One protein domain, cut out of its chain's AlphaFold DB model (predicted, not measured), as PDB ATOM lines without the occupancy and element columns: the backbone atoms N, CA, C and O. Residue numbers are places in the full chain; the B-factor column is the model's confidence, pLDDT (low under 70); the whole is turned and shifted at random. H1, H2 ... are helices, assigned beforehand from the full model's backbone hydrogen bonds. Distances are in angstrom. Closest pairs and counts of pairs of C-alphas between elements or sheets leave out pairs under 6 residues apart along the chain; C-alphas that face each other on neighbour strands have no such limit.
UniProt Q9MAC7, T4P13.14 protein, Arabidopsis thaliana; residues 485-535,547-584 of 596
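Overview. This is residues 485 to 535 and 547 to 584 of the 596 residues of the protein "T4P13.14 protein" of Arabidopsis thaliana (UniProt Q9MAC7). One very long helix, H2, makes the longest axis, and the short H4 packs across it near its middle, at residues 510 to 514. H3 joins H4 by a tight link and is held apart from H2, while the short H1 makes a corner with H2 at the first end of H2. The contacts are few, and much of H2 and H3 stands free. The printed part has 89 residues with four named helices, in the order H1, H2, H3, H4, and no named strand; the class is all helix. The whole is extended, a rod spanning 61 by 25 by 21 A, with a radius of gyration of the C-alphas of 18.9 A.

Arrangement. H2, residues 496 to 535, touches H4, residues 573 to 583, about perpendicular at 73 degrees; their closest C-alphas are those of Glu 511 and Val 574, 6.0 A apart. H3, residues 547 to 570, is close to H4 but not clearly touching, at a steep tilt of 46 degrees, opposite ways; the closest C-alphas, of Glu 567 and Arg 573, are 5.8 A apart. H2 and H3 are apart. H1, residues 485 to 494, is close to H2 but not clearly touching, only just about perpendicular at 71 degrees; the closest C-alphas, of Leu 491 and Glu 499, are 6.6 A apart. H1 is apart from H3 and H4. Every O i to N i+4 pair is within hydrogen-bond range in H4, against 35 of 36 in H2, 17 of 20 in H3 and 2 of 6 in H1, where 4 of 7 O i to N i+3 pairs are.

Along the chain. H2 measures 58.6 A from C-alpha 496 at (25.539, 37.011, -2.253) to C-alpha 535 at (66.384, 0.902, -23.630). H3 measures 34.9 A, H4 15.3 A and H1 15.1 A. H4 ends at C-alpha 583, (55.477, 32.263, -11.448).

Size, cuts and confidence. The C-alphas of Leu 493 and Ser 535, the two farthest apart, are 61.7 A apart. Residues 536 to 546 are not printed, and C-alphas 535 and 547 are 17.0 A apart across the cut. The links H1 to H2 and H3 to H4 are tight. The model's mean pLDDT of the printed part is 79.2, with residues 485 to 494, 535, 547 and 568 to 571 under 70.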
ATOM      1  N   GLN A 485      37.594  44.531  -4.629       59.12
ATOM      2  CA  GLN A 485      36.522  45.228  -3.910       59.12
ATOM      3  C   GLN A 485      35.665  46.134  -4.817       59.12
ATOM      4  O   GLN A 485      34.484  46.346  -4.541       59.12
ATOM      5  N   LEU A 486      36.240  46.607  -5.930       56.00
ATOM      6  CA  LEU A 486      35.574  47.407  -6.969       56.00
ATOM      7  C   LEU A 486      34.627  46.591  -7.865       56.00
ATOM      8  O   LEU A 486      33.693  47.151  -8.425       56.00
ATOM      9  N   THR A 487      34.844  45.282  -7.989       55.22
ATOM     10  CA  THR A 487      34.050  44.359  -8.819       55.22
ATOM     11  C   THR A 487      33.078  43.524  -7.987       55.22
ATOM     12  O   THR A 487      31.990  43.188  -8.459       55.22
ATOM     13  N   ALA A 488      33.395  43.275  -6.713       53.62
ATOM     14  CA  ALA A 488      32.473  42.691  -5.738       53.62
ATOM     15  C   ALA A 488      31.176  43.515  -5.565       53.62
ATOM     16  O   ALA A 488      30.112  42.945  -5.325       53.62
ATOM     17  N   SER A 489      31.230  44.842  -5.741       56.66
ATOM     18  CA  SER A 489      30.043  45.713  -5.747       56.66
ATOM     19  C   SER A 489      29.108  45.393  -6.924       56.66
ATOM     20  O   SER A 489      27.924  45.139  -6.706       56.66
ATOM     21  N   SER A 490      29.640  45.299  -8.147       58.12
ATOM     22  CA  SER A 490      28.881  44.935  -9.351       58.12
ATOM     23  C   SER A 490      28.340  43.503  -9.283       58.12
ATOM     24  O   SER A 490      27.199  43.249  -9.662       58.12
ATOM     25  N   LEU A 491      29.120  42.557  -8.750       55.81
ATOM     26  CA  LEU A 491      28.688  41.165  -8.577       55.81
ATOM     27  C   LEU A 491      27.675  40.979  -7.438       55.81
ATOM     28  O   LEU A 491      26.893  40.028  -7.472       55.81
ATOM     29  N   SER A 492      27.609  41.901  -6.470       58.22
ATOM     30  CA  SER A 492      26.578  41.868  -5.422       58.22
ATOM     31  C   SER A 492      25.152  41.991  -5.980       58.22
ATOM     32  O   SER A 492      24.209  41.510  -5.348       58.22
ATOM     33  N   LEU A 493      25.013  42.539  -7.195       61.41
ATOM     34  CA  LEU A 493      23.772  42.673  -7.965       61.41
ATOM     35  C   LEU A 493      23.233  41.306  -8.452       61.41
ATOM     36  O   LEU A 493      22.022  41.112  -8.511       61.41
ATOM     37  N   TRP A 494      24.104  40.309  -8.672       62.69
ATOM     38  CA  TRP A 494      23.714  38.893  -8.850       62.69
ATOM     39  C   TRP A 494      23.377  38.177  -7.526       62.69
ATOM     40  O   TRP A 494      22.915  37.034  -7.520       62.69
ATOM     41  N   GLY A 495      23.581  38.842  -6.387       72.50
ATOM     42  CA  GLY A 495      23.249  38.346  -5.059       72.50
ATOM     43  C   GLY A 495      24.335  37.472  -4.422       72.50
ATOM     44  O   GLY A 495      24.939  36.595  -5.041       72.50
ATOM     45  N   LYS A 496      24.508  37.649  -3.106       74.31
ATOM     46  CA  LYS A 496      25.539  37.011  -2.253       74.31
ATOM     47  C   LYS A 496      25.553  35.470  -2.274       74.31
ATOM     48  O   LYS A 496      26.489  34.855  -1.769       74.31
ATOM     49  N   THR A 497      24.515  34.830  -2.816       76.69
ATOM     50  CA  THR A 497      24.448  33.371  -3.013       76.69
ATOM     51  C   THR A 497      25.083  32.940  -4.338       76.69
ATOM     52  O   THR A 497      25.738  31.901  -4.373       76.69
ATOM     53  N   ALA A 498      24.927  33.723  -5.411       76.38
ATOM     54  CA  ALA A 498      25.538  33.443  -6.711       76.38
ATOM     55  C   ALA A 498      27.056  33.658  -6.651       76.38
ATOM     56  O   ALA A 498      27.811  32.746  -6.977       76.38
ATOM     57  N   GLU A 499      27.496  34.794  -6.103       79.69
ATOM     58  CA  GLU A 499      28.908  35.116  -5.839       79.69
ATOM     59  C   GLU A 499      29.635  33.962  -5.115       79.69
ATOM     60  O   GLU A 499      30.657  33.459  -5.584       79.69
ATOM     61  N   LYS A 500      29.052  33.456  -4.017       83.31
ATOM     62  CA  LYS A 500      29.594  32.315  -3.260       83.31
ATOM     63  C   LYS A 500      29.637  31.014  -4.065       83.31
ATOM     64  O   LYS A 500      30.582  30.248  -3.897       83.31
ATOM     65  N   ARG A 501      28.645  30.751  -4.926       84.19
ATOM     66  CA  ARG A 501      28.636  29.571  -5.811       84.19
ATOM     67  C   ARG A 501      29.745  29.660  -6.857       84.19
ATOM     68  O   ARG A 501      30.505  28.707  -6.982       84.19
ATOM     69  N   ILE A 502      29.892  30.800  -7.535       86.06
ATOM     70  CA  ILE A 502      30.935  31.018  -8.553       86.06
ATOM     71  C   ILE A 502      32.325  30.896  -7.910       86.06
ATOM     72  O   ILE A 502      33.155  30.119  -8.376       86.06
ATOM     73  N   LYS A 503      32.548  31.566  -6.772       84.75
ATOM     74  CA  LYS A 503      33.809  31.511  -6.017       84.75
ATOM     75  C   LYS A 503      34.160  30.102  -5.525       84.75
ATOM     76  O   LYS A 503      35.336  29.754  -5.464       84.75
ATOM     77  N   GLN A 504      33.162  29.283  -5.181       87.56
ATOM     78  CA  GLN A 504      33.381  27.877  -4.824       87.56
ATOM     79  C   GLN A 504      33.594  26.982  -6.055       87.56
ATOM     80  O   GLN A 504      34.341  26.013  -5.950       87.56
ATOM     81  N   SER A 505      32.983  27.299  -7.203       88.19
ATOM     82  CA  SER A 505      33.237  26.594  -8.464       88.19
ATOM     83  C   SER A 505      34.668  26.827  -8.926       88.19
ATOM     84  O   SER A 505      35.401  25.868  -9.083       88.19
ATOM     85  N   MET A 506      35.128  28.081  -9.002       87.00
ATOM     86  CA  MET A 506      36.509  28.391  -9.402       87.00
ATOM     87  C   MET A 506      37.555  27.698  -8.517       87.00
ATOM     88  O   MET A 506      38.576  27.252  -9.023       87.00
ATOM     89  N   LYS A 507      37.290  27.538  -7.212       86.88
ATOM     90  CA  LYS A 507      38.150  26.732  -6.329       86.88
ATOM     91  C   LYS A 507      38.171  25.246  -6.692       86.88
ATOM     92  O   LYS A 507      39.249  24.670  -6.721       86.88
ATOM     93  N   LYS A 508      37.017  24.651  -7.009       88.81
ATOM     94  CA  LYS A 508      36.931  23.258  -7.483       88.81
ATOM     95  C   LYS A 508      37.602  23.060  -8.839       88.81
ATOM     96  O   LYS A 508      38.242  22.039  -9.052       88.81
ATOM     97  N   ASP A 509      37.485  24.034  -9.734       89.56
ATOM     98  CA  ASP A 509      38.152  24.004 -11.035       89.56
ATOM     99  C   ASP A 509      39.685  24.038 -10.844       89.56
ATOM    100  O   ASP A 509      40.393  23.281 -11.499       89.56
ATOM    101  N   LEU A 510      40.201  24.827  -9.887       90.00
ATOM    102  CA  LEU A 510      41.625  24.819  -9.508       90.00
ATOM    103  C   LEU A 510      42.051  23.529  -8.774       90.00
ATOM    104  O   LEU A 510      43.155  23.040  -9.002       90.00
ATOM    105  N   GLU A 511      41.191  22.943  -7.934       91.25
ATOM    106  CA  GLU A 511      41.411  21.613  -7.331       91.25
ATOM    107  C   GLU A 511      41.524  20.526  -8.422       91.25
ATOM    108  O   GLU A 511      42.400  19.665  -8.346       91.25
ATOM    109  N   LEU A 512      40.693  20.597  -9.469       91.38
ATOM    110  CA  LEU A 512      40.730  19.699 -10.626       91.38
ATOM    111  C   LEU A 512      41.982  19.914 -11.488       91.38
ATOM    112  O   LEU A 512      42.605  18.933 -11.884       91.38
ATOM    113  N   VAL A 513      42.373  21.169 -11.744       91.06
ATOM    114  CA  VAL A 513      43.637  21.519 -12.420       91.06
ATOM    115  C   VAL A 513      44.827  20.916 -11.672       91.06
ATOM    116  O   VAL A 513      45.623  20.215 -12.287       91.06
ATOM    117  N   TYR A 514      44.912  21.109 -10.349       89.44
ATOM    118  CA  TYR A 514      45.980  20.541  -9.520       89.44
ATOM    119  C   TYR A 514      46.079  19.016  -9.682       89.44
ATOM    120  O   TYR A 514      47.155  18.492  -9.968       89.44
ATOM    121  N   VAL A 515      44.957  18.298  -9.535       91.00
ATOM    122  CA  VAL A 515      44.942  16.831  -9.665       91.00
ATOM    123  C   VAL A 515      45.346  16.406 -11.076       91.00
ATOM    124  O   VAL A 515      46.191  15.529 -11.221       91.00
ATOM    125  N   ALA A 516      44.800  17.045 -12.112       90.88
ATOM    126  CA  ALA A 516      45.097  16.693 -13.495       90.88
ATOM    127  C   ALA A 516      46.570  16.930 -13.866       90.88
ATOM    128  O   ALA A 516      47.174  16.072 -14.501       90.88
ATOM    129  N   GLN A 517      47.174  18.043 -13.437       90.81
ATOM    130  CA  GLN A 517      48.589  18.326 -13.707       90.81
ATOM    131  C   GLN A 517      49.518  17.345 -12.975       90.81
ATOM    132  O   GLN A 517      50.472  16.853 -13.574       90.81
ATOM    133  N   VAL A 518      49.205  16.968 -11.728       88.56
ATOM    134  CA  VAL A 518      49.953  15.917 -11.012       88.56
ATOM    135  C   VAL A 518      49.806  14.553 -11.701       88.56
ATOM    136  O   VAL A 518      50.806  13.864 -11.889       88.56
ATOM    137  N   CYS A 519      48.600  14.175 -12.141       90.88
ATOM    138  CA  CYS A 519      48.383  12.931 -12.887       90.88
ATOM    139  C   CYS A 519      49.124  12.912 -14.233       90.88
ATOM    140  O   CYS A 519      49.749  11.906 -14.552       90.88
ATOM    141  N   LEU A 520      49.118  14.012 -14.994       91.25
ATOM    142  CA  LEU A 520      49.859  14.115 -16.255       91.25
ATOM    143  C   LEU A 520      51.371  13.985 -16.049       91.25
ATOM    144  O   LEU A 520      52.030  13.290 -16.816       91.25
ATOM    145  N   SER A 521      51.928  14.632 -15.021       90.62
ATOM    146  CA  SER A 521      53.357  14.493 -14.715       90.62
ATOM    147  C   SER A 521      53.701  13.087 -14.210       90.62
ATOM    148  O   SER A 521      54.790  12.606 -14.497       90.62
ATOM    149  N   TRP A 522      52.778  12.376 -13.553       89.69
ATOM    150  CA  TRP A 522      52.961  10.949 -13.261       89.69
ATOM    151  C   TRP A 522      52.931  10.075 -14.529       89.69
ATOM    152  O   TRP A 522      53.800   9.222 -14.691       89.69
ATOM    153  N   GLU A 523      51.985  10.303 -15.451       88.31
ATOM    154  CA  GLU A 523      51.923   9.594 -16.744       88.31
ATOM    155  C   GLU A 523      53.227   9.768 -17.548       88.31
ATOM    156  O   GLU A 523      53.778   8.785 -18.043       88.31
ATOM    157  N   ALA A 524      53.759  10.994 -17.625       88.50
ATOM    158  CA  ALA A 524      55.017  11.282 -18.318       88.50
ATOM    159  C   ALA A 524      56.240  10.648 -17.633       88.50
ATOM    160  O   ALA A 524      57.053  10.017 -18.309       88.50
ATOM    161  N   LEU A 525      56.346  10.756 -16.301       89.00
ATOM    162  CA  LEU A 525      57.432  10.146 -15.524       89.00
ATOM    163  C   LEU A 525      57.455   8.618 -15.698       89.00
ATOM    164  O   LEU A 525      58.513   8.035 -15.919       89.00
ATOM    165  N   GLN A 526      56.285   7.972 -15.648       87.69
ATOM    166  CA  GLN A 526      56.164   6.525 -15.820       87.69
ATOM    167  C   GLN A 526      56.542   6.083 -17.242       87.69
ATOM    168  O   GLN A 526      57.227   5.074 -17.395       87.69
ATOM    169  N   HIS A 527      56.137   6.833 -18.275       84.50
ATOM    170  CA  HIS A 527      56.518   6.543 -19.662       84.50
ATOM    171  C   HIS A 527      58.037   6.621 -19.855       84.50
ATOM    172  O   HIS A 527      58.644   5.724 -20.431       84.50
ATOM    173  N   GLN A 528      58.660   7.672 -19.323       84.25
ATOM    174  CA  GLN A 528      60.104   7.875 -19.394       84.25
ATOM    175  C   GLN A 528      60.887   6.830 -18.588       84.25
ATOM    176  O   GLN A 528      61.911   6.343 -19.059       84.25
ATOM    177  N   TYR A 529      60.390   6.421 -17.417       83.88
ATOM    178  CA  TYR A 529      60.980   5.324 -16.647       83.88
ATOM    179  C   TYR A 529      60.945   3.991 -17.412       83.88
ATOM    180  O   TYR A 529      61.953   3.287 -17.457       83.88
ATOM    181  N   ILE A 530      59.808   3.663 -18.041       81.00
ATOM    182  CA  ILE A 530      59.666   2.473 -18.894       81.00
ATOM    183  C   ILE A 530      60.647   2.549 -20.072       81.00
ATOM    184  O   ILE A 530      61.402   1.605 -20.280       81.00
ATOM    185  N   LEU A 531      60.711   3.689 -20.769       78.56
ATOM    186  CA  LEU A 531      61.627   3.899 -21.892       78.56
ATOM    187  C   LEU A 531      63.097   3.699 -21.489       78.56
ATOM    188  O   LEU A 531      63.808   2.940 -22.141       78.56
ATOM    189  N   VAL A 532      63.553   4.310 -20.387       77.38
ATOM    190  CA  VAL A 532      64.929   4.123 -19.888       77.38
ATOM    191  C   VAL A 532      65.186   2.660 -19.546       77.38
ATOM    192  O   VAL A 532      66.176   2.097 -20.009       77.38
ATOM    193  N   ARG A 533      64.289   2.018 -18.790       77.12
ATOM    194  CA  ARG A 533      64.418   0.607 -18.397       77.12
ATOM    195  C   ARG A 533      64.526  -0.319 -19.613       77.12
ATOM    196  O   ARG A 533      65.399  -1.181 -19.627       77.12
ATOM    197  N   ASP A 534      63.682  -0.115 -20.619       73.75
ATOM    198  CA  ASP A 534      63.565  -1.004 -21.780       73.75
ATOM    199  C   ASP A 534      64.637  -0.700 -22.850       73.75
ATOM    200  O   ASP A 534      65.036  -1.587 -23.603       73.75
ATOM    201  N   SER A 535      65.190   0.521 -22.855       65.44
ATOM    202  CA  SER A 535      66.384   0.902 -23.630       65.44
ATOM    203  C   SER A 535      67.711   0.409 -23.031       65.44
ATOM    204  O   SER A 535      68.717   0.369 -23.739       65.44
ATOM    205  N   ASP A 547      74.795  12.286 -17.024       64.19
ATOM    206  CA  ASP A 547      75.144  13.389 -16.102       64.19
ATOM    207  C   ASP A 547      74.277  14.663 -16.197       64.19
ATOM    208  O   ASP A 547      74.204  15.429 -15.229       64.19
ATOM    209  N   ASP A 548      73.686  14.954 -17.360       70.88
ATOM    210  CA  ASP A 548      72.851  16.146 -17.579       70.88
ATOM    211  C   ASP A 548      71.370  15.831 -17.328       70.88
ATOM    212  O   ASP A 548      70.712  16.529 -16.556       70.88
ATOM    213  N   ILE A 549      70.885  14.708 -17.869       75.75
ATOM    214  CA  ILE A 549      69.527  14.199 -17.644       75.75
ATOM    215  C   ILE A 549      69.315  13.918 -16.148       75.75
ATOM    216  O   ILE A 549      68.390  14.456 -15.540       75.75
ATOM    217  N   SER A 550      70.216  13.164 -15.514       78.00
ATOM    218  CA  SER A 550      70.181  12.885 -14.074       78.00
ATOM    219  C   SER A 550      70.200  14.165 -13.227       78.00
ATOM    220  O   SER A 550      69.566  14.205 -12.173       78.00
ATOM    221  N   ARG A 551      70.830  15.254 -13.695       80.88
ATOM    222  CA  ARG A 551      70.794  16.562 -13.015       80.88
ATOM    223  C   ARG A 551      69.435  17.252 -13.136       80.88
ATOM    224  O   ARG A 551      68.969  17.828 -12.152       80.88
ATOM    225  N   GLU A 552      68.779  17.190 -14.297       83.06
ATOM    226  CA  GLU A 552      67.417  17.719 -14.455       83.06
ATOM    227  C   GLU A 552      66.407  16.949 -13.592       83.06
ATOM    228  O   GLU A 552      65.606  17.567 -12.887       83.06
ATOM    229  N   PHE A 553      66.486  15.612 -13.562       85.69
ATOM    230  CA  PHE A 553      65.633  14.785 -12.700       85.69
ATOM    231  C   PHE A 553      65.923  14.992 -11.205       85.69
ATOM    232  O   PHE A 553      64.983  15.080 -10.415       85.69
ATOM    233  N   GLN A 554      67.186  15.166 -10.804       86.31
ATOM    234  CA  GLN A 554      67.541  15.509  -9.422       86.31
ATOM    235  C   GLN A 554      66.992  16.888  -9.015       86.31
ATOM    236  O   GLN A 554      66.464  17.047  -7.914       86.31
ATOM    237  N   ASN A 555      67.049  17.885  -9.904       85.38
ATOM    238  CA  ASN A 555      66.443  19.198  -9.674       85.38
ATOM    239  C   ASN A 555      64.909  19.099  -9.550       85.38
ATOM    240  O   ASN A 555      64.320  19.664  -8.627       85.38
ATOM    241  N   PHE A 556      64.258  18.318 -10.419       86.88
ATOM    242  CA  PHE A 556      62.824  18.027 -10.337       86.88
ATOM    243  C   PHE A 556      62.446  17.355  -9.003       86.88
ATOM    244  O   PHE A 556      61.480  17.778  -8.363       86.88
ATOM    245  N   GLN A 557      63.231  16.376  -8.535       88.06
ATOM    246  CA  GLN A 557      63.041  15.735  -7.230       88.06
ATOM    247  C   GLN A 557      63.147  16.746  -6.079       88.06
ATOM    248  O   GLN A 557      62.250  16.806  -5.241       88.06
ATOM    249  N   VAL A 558      64.185  17.589  -6.051       89.06
ATOM    250  CA  VAL A 558      64.370  18.597  -4.990       89.06
ATOM    251  C   VAL A 558      63.235  19.633  -4.981       89.06
ATOM    252  O   VAL A 558      62.793  20.063  -3.912       89.06
ATOM    253  N   LEU A 559      62.708  20.018  -6.150       84.94
ATOM    254  CA  LEU A 559      61.538  20.899  -6.256       84.94
ATOM    255  C   LEU A 559      60.246  20.230  -5.750       84.94
ATOM    256  O   LEU A 559      59.441  20.890  -5.087       84.94
ATOM    257  N   LEU A 560      60.064  18.935  -6.030       84.38
ATOM    258  CA  LEU A 560      58.952  18.118  -5.540       84.38
ATOM    259  C   LEU A 560      59.003  17.955  -4.013       84.38
ATOM    260  O   LEU A 560      58.016  18.240  -3.334       84.38
ATOM    261  N   GLU A 561      60.147  17.539  -3.469       85.88
ATOM    262  CA  GLU A 561      60.355  17.338  -2.032       85.88
ATOM    263  C   GLU A 561      60.125  18.636  -1.255       85.88
ATOM    264  O   GLU A 561      59.291  18.669  -0.350       85.88
ATOM    265  N   ARG A 562      60.751  19.740  -1.677       84.44
ATOM    266  CA  ARG A 562      60.575  21.050  -1.037       84.44
ATOM    267  C   ARG A 562      59.124  21.538  -1.075       84.44
ATOM    268  O   ARG A 562      58.644  22.103  -0.095       84.44
ATOM    269  N   PHE A 563      58.398  21.303  -2.172       82.25
ATOM    270  CA  PHE A 563      56.969  21.622  -2.236       82.25
ATOM    271  C   PHE A 563      56.149  20.799  -1.227       82.25
ATOM    272  O   PHE A 563      55.258  21.350  -0.581       82.25
ATOM    273  N   LEU A 564      56.457  19.508  -1.065       81.56
ATOM    274  CA  LEU A 564      55.797  18.615  -0.102       81.56
ATOM    275  C   LEU A 564      56.156  18.934   1.362       81.56
ATOM    276  O   LEU A 564      55.353  18.663   2.258       81.56
ATOM    277  N   GLU A 565      57.323  19.529   1.619       80.56
ATOM    278  CA  GLU A 565      57.685  20.078   2.930       80.56
ATOM    279  C   GLU A 565      56.895  21.356   3.245       80.56
ATOM    280  O   GLU A 565      56.200  21.395   4.265       80.56
ATOM    281  N   ASP A 566      56.916  22.350   2.344       72.31
ATOM    282  CA  ASP A 566      56.137  23.597   2.466       72.31
ATOM    283  C   ASP A 566      54.634  23.306   2.697       72.31
ATOM    284  O   ASP A 566      53.946  23.986   3.470       72.31
ATOM    285  N   GLU A 567      54.114  22.256   2.048       70.06
ATOM    286  CA  GLU A 567      52.713  21.839   2.120       70.06
ATOM    287  C   GLU A 567      52.223  21.590   3.555       70.06
ATOM    288  O   GLU A 567      51.093  21.959   3.904       70.06
ATOM    289  N   ARG A 568      53.076  20.988   4.397       61.00
ATOM    290  CA  ARG A 568      52.734  20.587   5.772       61.00
ATOM    291  C   ARG A 568      52.449  21.779   6.687       61.00
ATOM    292  O   ARG A 568      51.828  21.595   7.733       61.00
ATOM    293  N   CYS A 569      52.877  22.982   6.302       54.25
ATOM    294  CA  CYS A 569      52.752  24.192   7.108       54.25
ATOM    295  C   CYS A 569      51.591  25.106   6.679       54.25
ATOM    296  O   CYS A 569      50.940  25.695   7.540       54.25
ATOM    297  N   GLU A 570      51.308  25.243   5.378       60.66
ATOM    298  CA  GLU A 570      50.376  26.282   4.898       60.66
ATOM    299  C   GLU A 570      48.900  25.869   4.816       60.66
ATOM    300  O   GLU A 570      48.016  26.730   4.858       60.66
ATOM    301  N   GLY A 571      48.603  24.582   4.602       63.97
ATOM    302  CA  GLY A 571      47.228  24.087   4.413       63.97
ATOM    303  C   GLY A 571      46.491  24.617   3.167       63.97
ATOM    304  O   GLY A 571      45.287  24.399   3.026       63.97
ATOM    305  N   LYS A 572      47.186  25.313   2.253       74.25
ATOM    306  CA  LYS A 572      46.627  25.942   1.037       74.25
ATOM    307  C   LYS A 572      47.053  25.272  -0.278       74.25
ATOM    308  O   LYS A 572      46.732  25.823  -1.329       74.25
ATOM    309  N   ARG A 573      47.717  24.103  -0.217       79.81
ATOM    310  CA  ARG A 573      48.283  23.271  -1.315       79.81
ATOM    311  C   ARG A 573      47.951  23.738  -2.741       79.81
ATOM    312  O   ARG A 573      48.837  24.203  -3.445       79.81
ATOM    313  N   VAL A 574      46.685  23.628  -3.153       82.12
ATOM    314  CA  VAL A 574      46.203  23.953  -4.510       82.12
ATOM    315  C   VAL A 574      46.536  25.387  -4.935       82.12
ATOM    316  O   VAL A 574      47.012  25.591  -6.044       82.12
ATOM    317  N   LEU A 575      46.330  26.383  -4.068       80.06
ATOM    318  CA  LEU A 575      46.621  27.783  -4.395       80.06
ATOM    319  C   LEU A 575      48.131  28.052  -4.425       80.06
ATOM    320  O   LEU A 575      48.598  28.706  -5.351       80.06
ATOM    321  N   SER A 576      48.896  27.503  -3.474       81.44
ATOM    322  CA  SER A 576      50.361  27.650  -3.440       81.44
ATOM    323  C   SER A 576      51.046  26.936  -4.626       81.44
ATOM    324  O   SER A 576      52.083  27.389  -5.103       81.44
ATOM    325  N   PHE A 577      50.456  25.851  -5.144       84.19
ATOM    326  CA  PHE A 577      50.879  25.173  -6.378       84.19
ATOM    327  C   PHE A 577      50.558  25.994  -7.630       84.19
ATOM    328  O   PHE A 577      51.439  26.250  -8.446       84.19
ATOM    329  N   VAL A 578      49.303  26.437  -7.763       82.31
ATOM    330  CA  VAL A 578      48.832  27.252  -8.893       82.31
ATOM    331  C   VAL A 578      49.617  28.559  -8.994       82.31
ATOM    332  O   VAL A 578      49.993  28.958 -10.092       82.31
ATOM    333  N   GLN A 579      49.936  29.189  -7.860       82.81
ATOM    334  CA  GLN A 579      50.804  30.361  -7.824       82.81
ATOM    335  C   GLN A 579      52.227  30.030  -8.305       82.81
ATOM    336  O   GLN A 579      52.727  30.722  -9.187       82.81
ATOM    337  N   ARG A 580      52.858  28.947  -7.822       81.50
ATOM    338  CA  ARG A 580      54.207  28.570  -8.285       81.50
ATOM    339  C   ARG A 580      54.260  28.171  -9.767       81.50
ATOM    340  O   ARG A 580      55.220  28.545 -10.429       81.50
ATOM    341  N   ARG A 581      53.224  27.526 -10.333       82.88
ATOM    342  CA  ARG A 581      53.115  27.313 -11.799       82.88
ATOM    343  C   ARG A 581      52.853  28.600 -12.591       82.88
ATOM    344  O   ARG A 581      53.232  28.686 -13.755       82.88
ATOM    345  N   PHE A 582      52.220  29.607 -11.989       78.56
ATOM    346  CA  PHE A 582      52.048  30.920 -12.619       78.56
ATOM    347  C   PHE A 582      53.359  31.723 -12.637       78.56
ATOM    348  O   PHE A 582      53.648  32.388 -13.629       78.56
ATOM    349  N   GLU A 583      54.150  31.641 -11.564       80.81
ATOM    350  CA  GLU A 583      55.477  32.263 -11.448       80.81
ATOM    351  C   GLU A 583      56.538  31.547 -12.309       80.81
ATOM    352  O   GLU A 583      57.411  32.202 -12.876       80.81
ATOM    353  N   LEU A 584      56.444  30.218 -12.450       79.12
ATOM    354  CA  LEU A 584      57.346  29.390 -13.253       79.12
ATOM    355  C   LEU A 584      56.568  28.252 -13.938       79.12
ATOM    356  O   LEU A 584      56.230  27.254 -13.308       79.12
TER     357      LEU A 584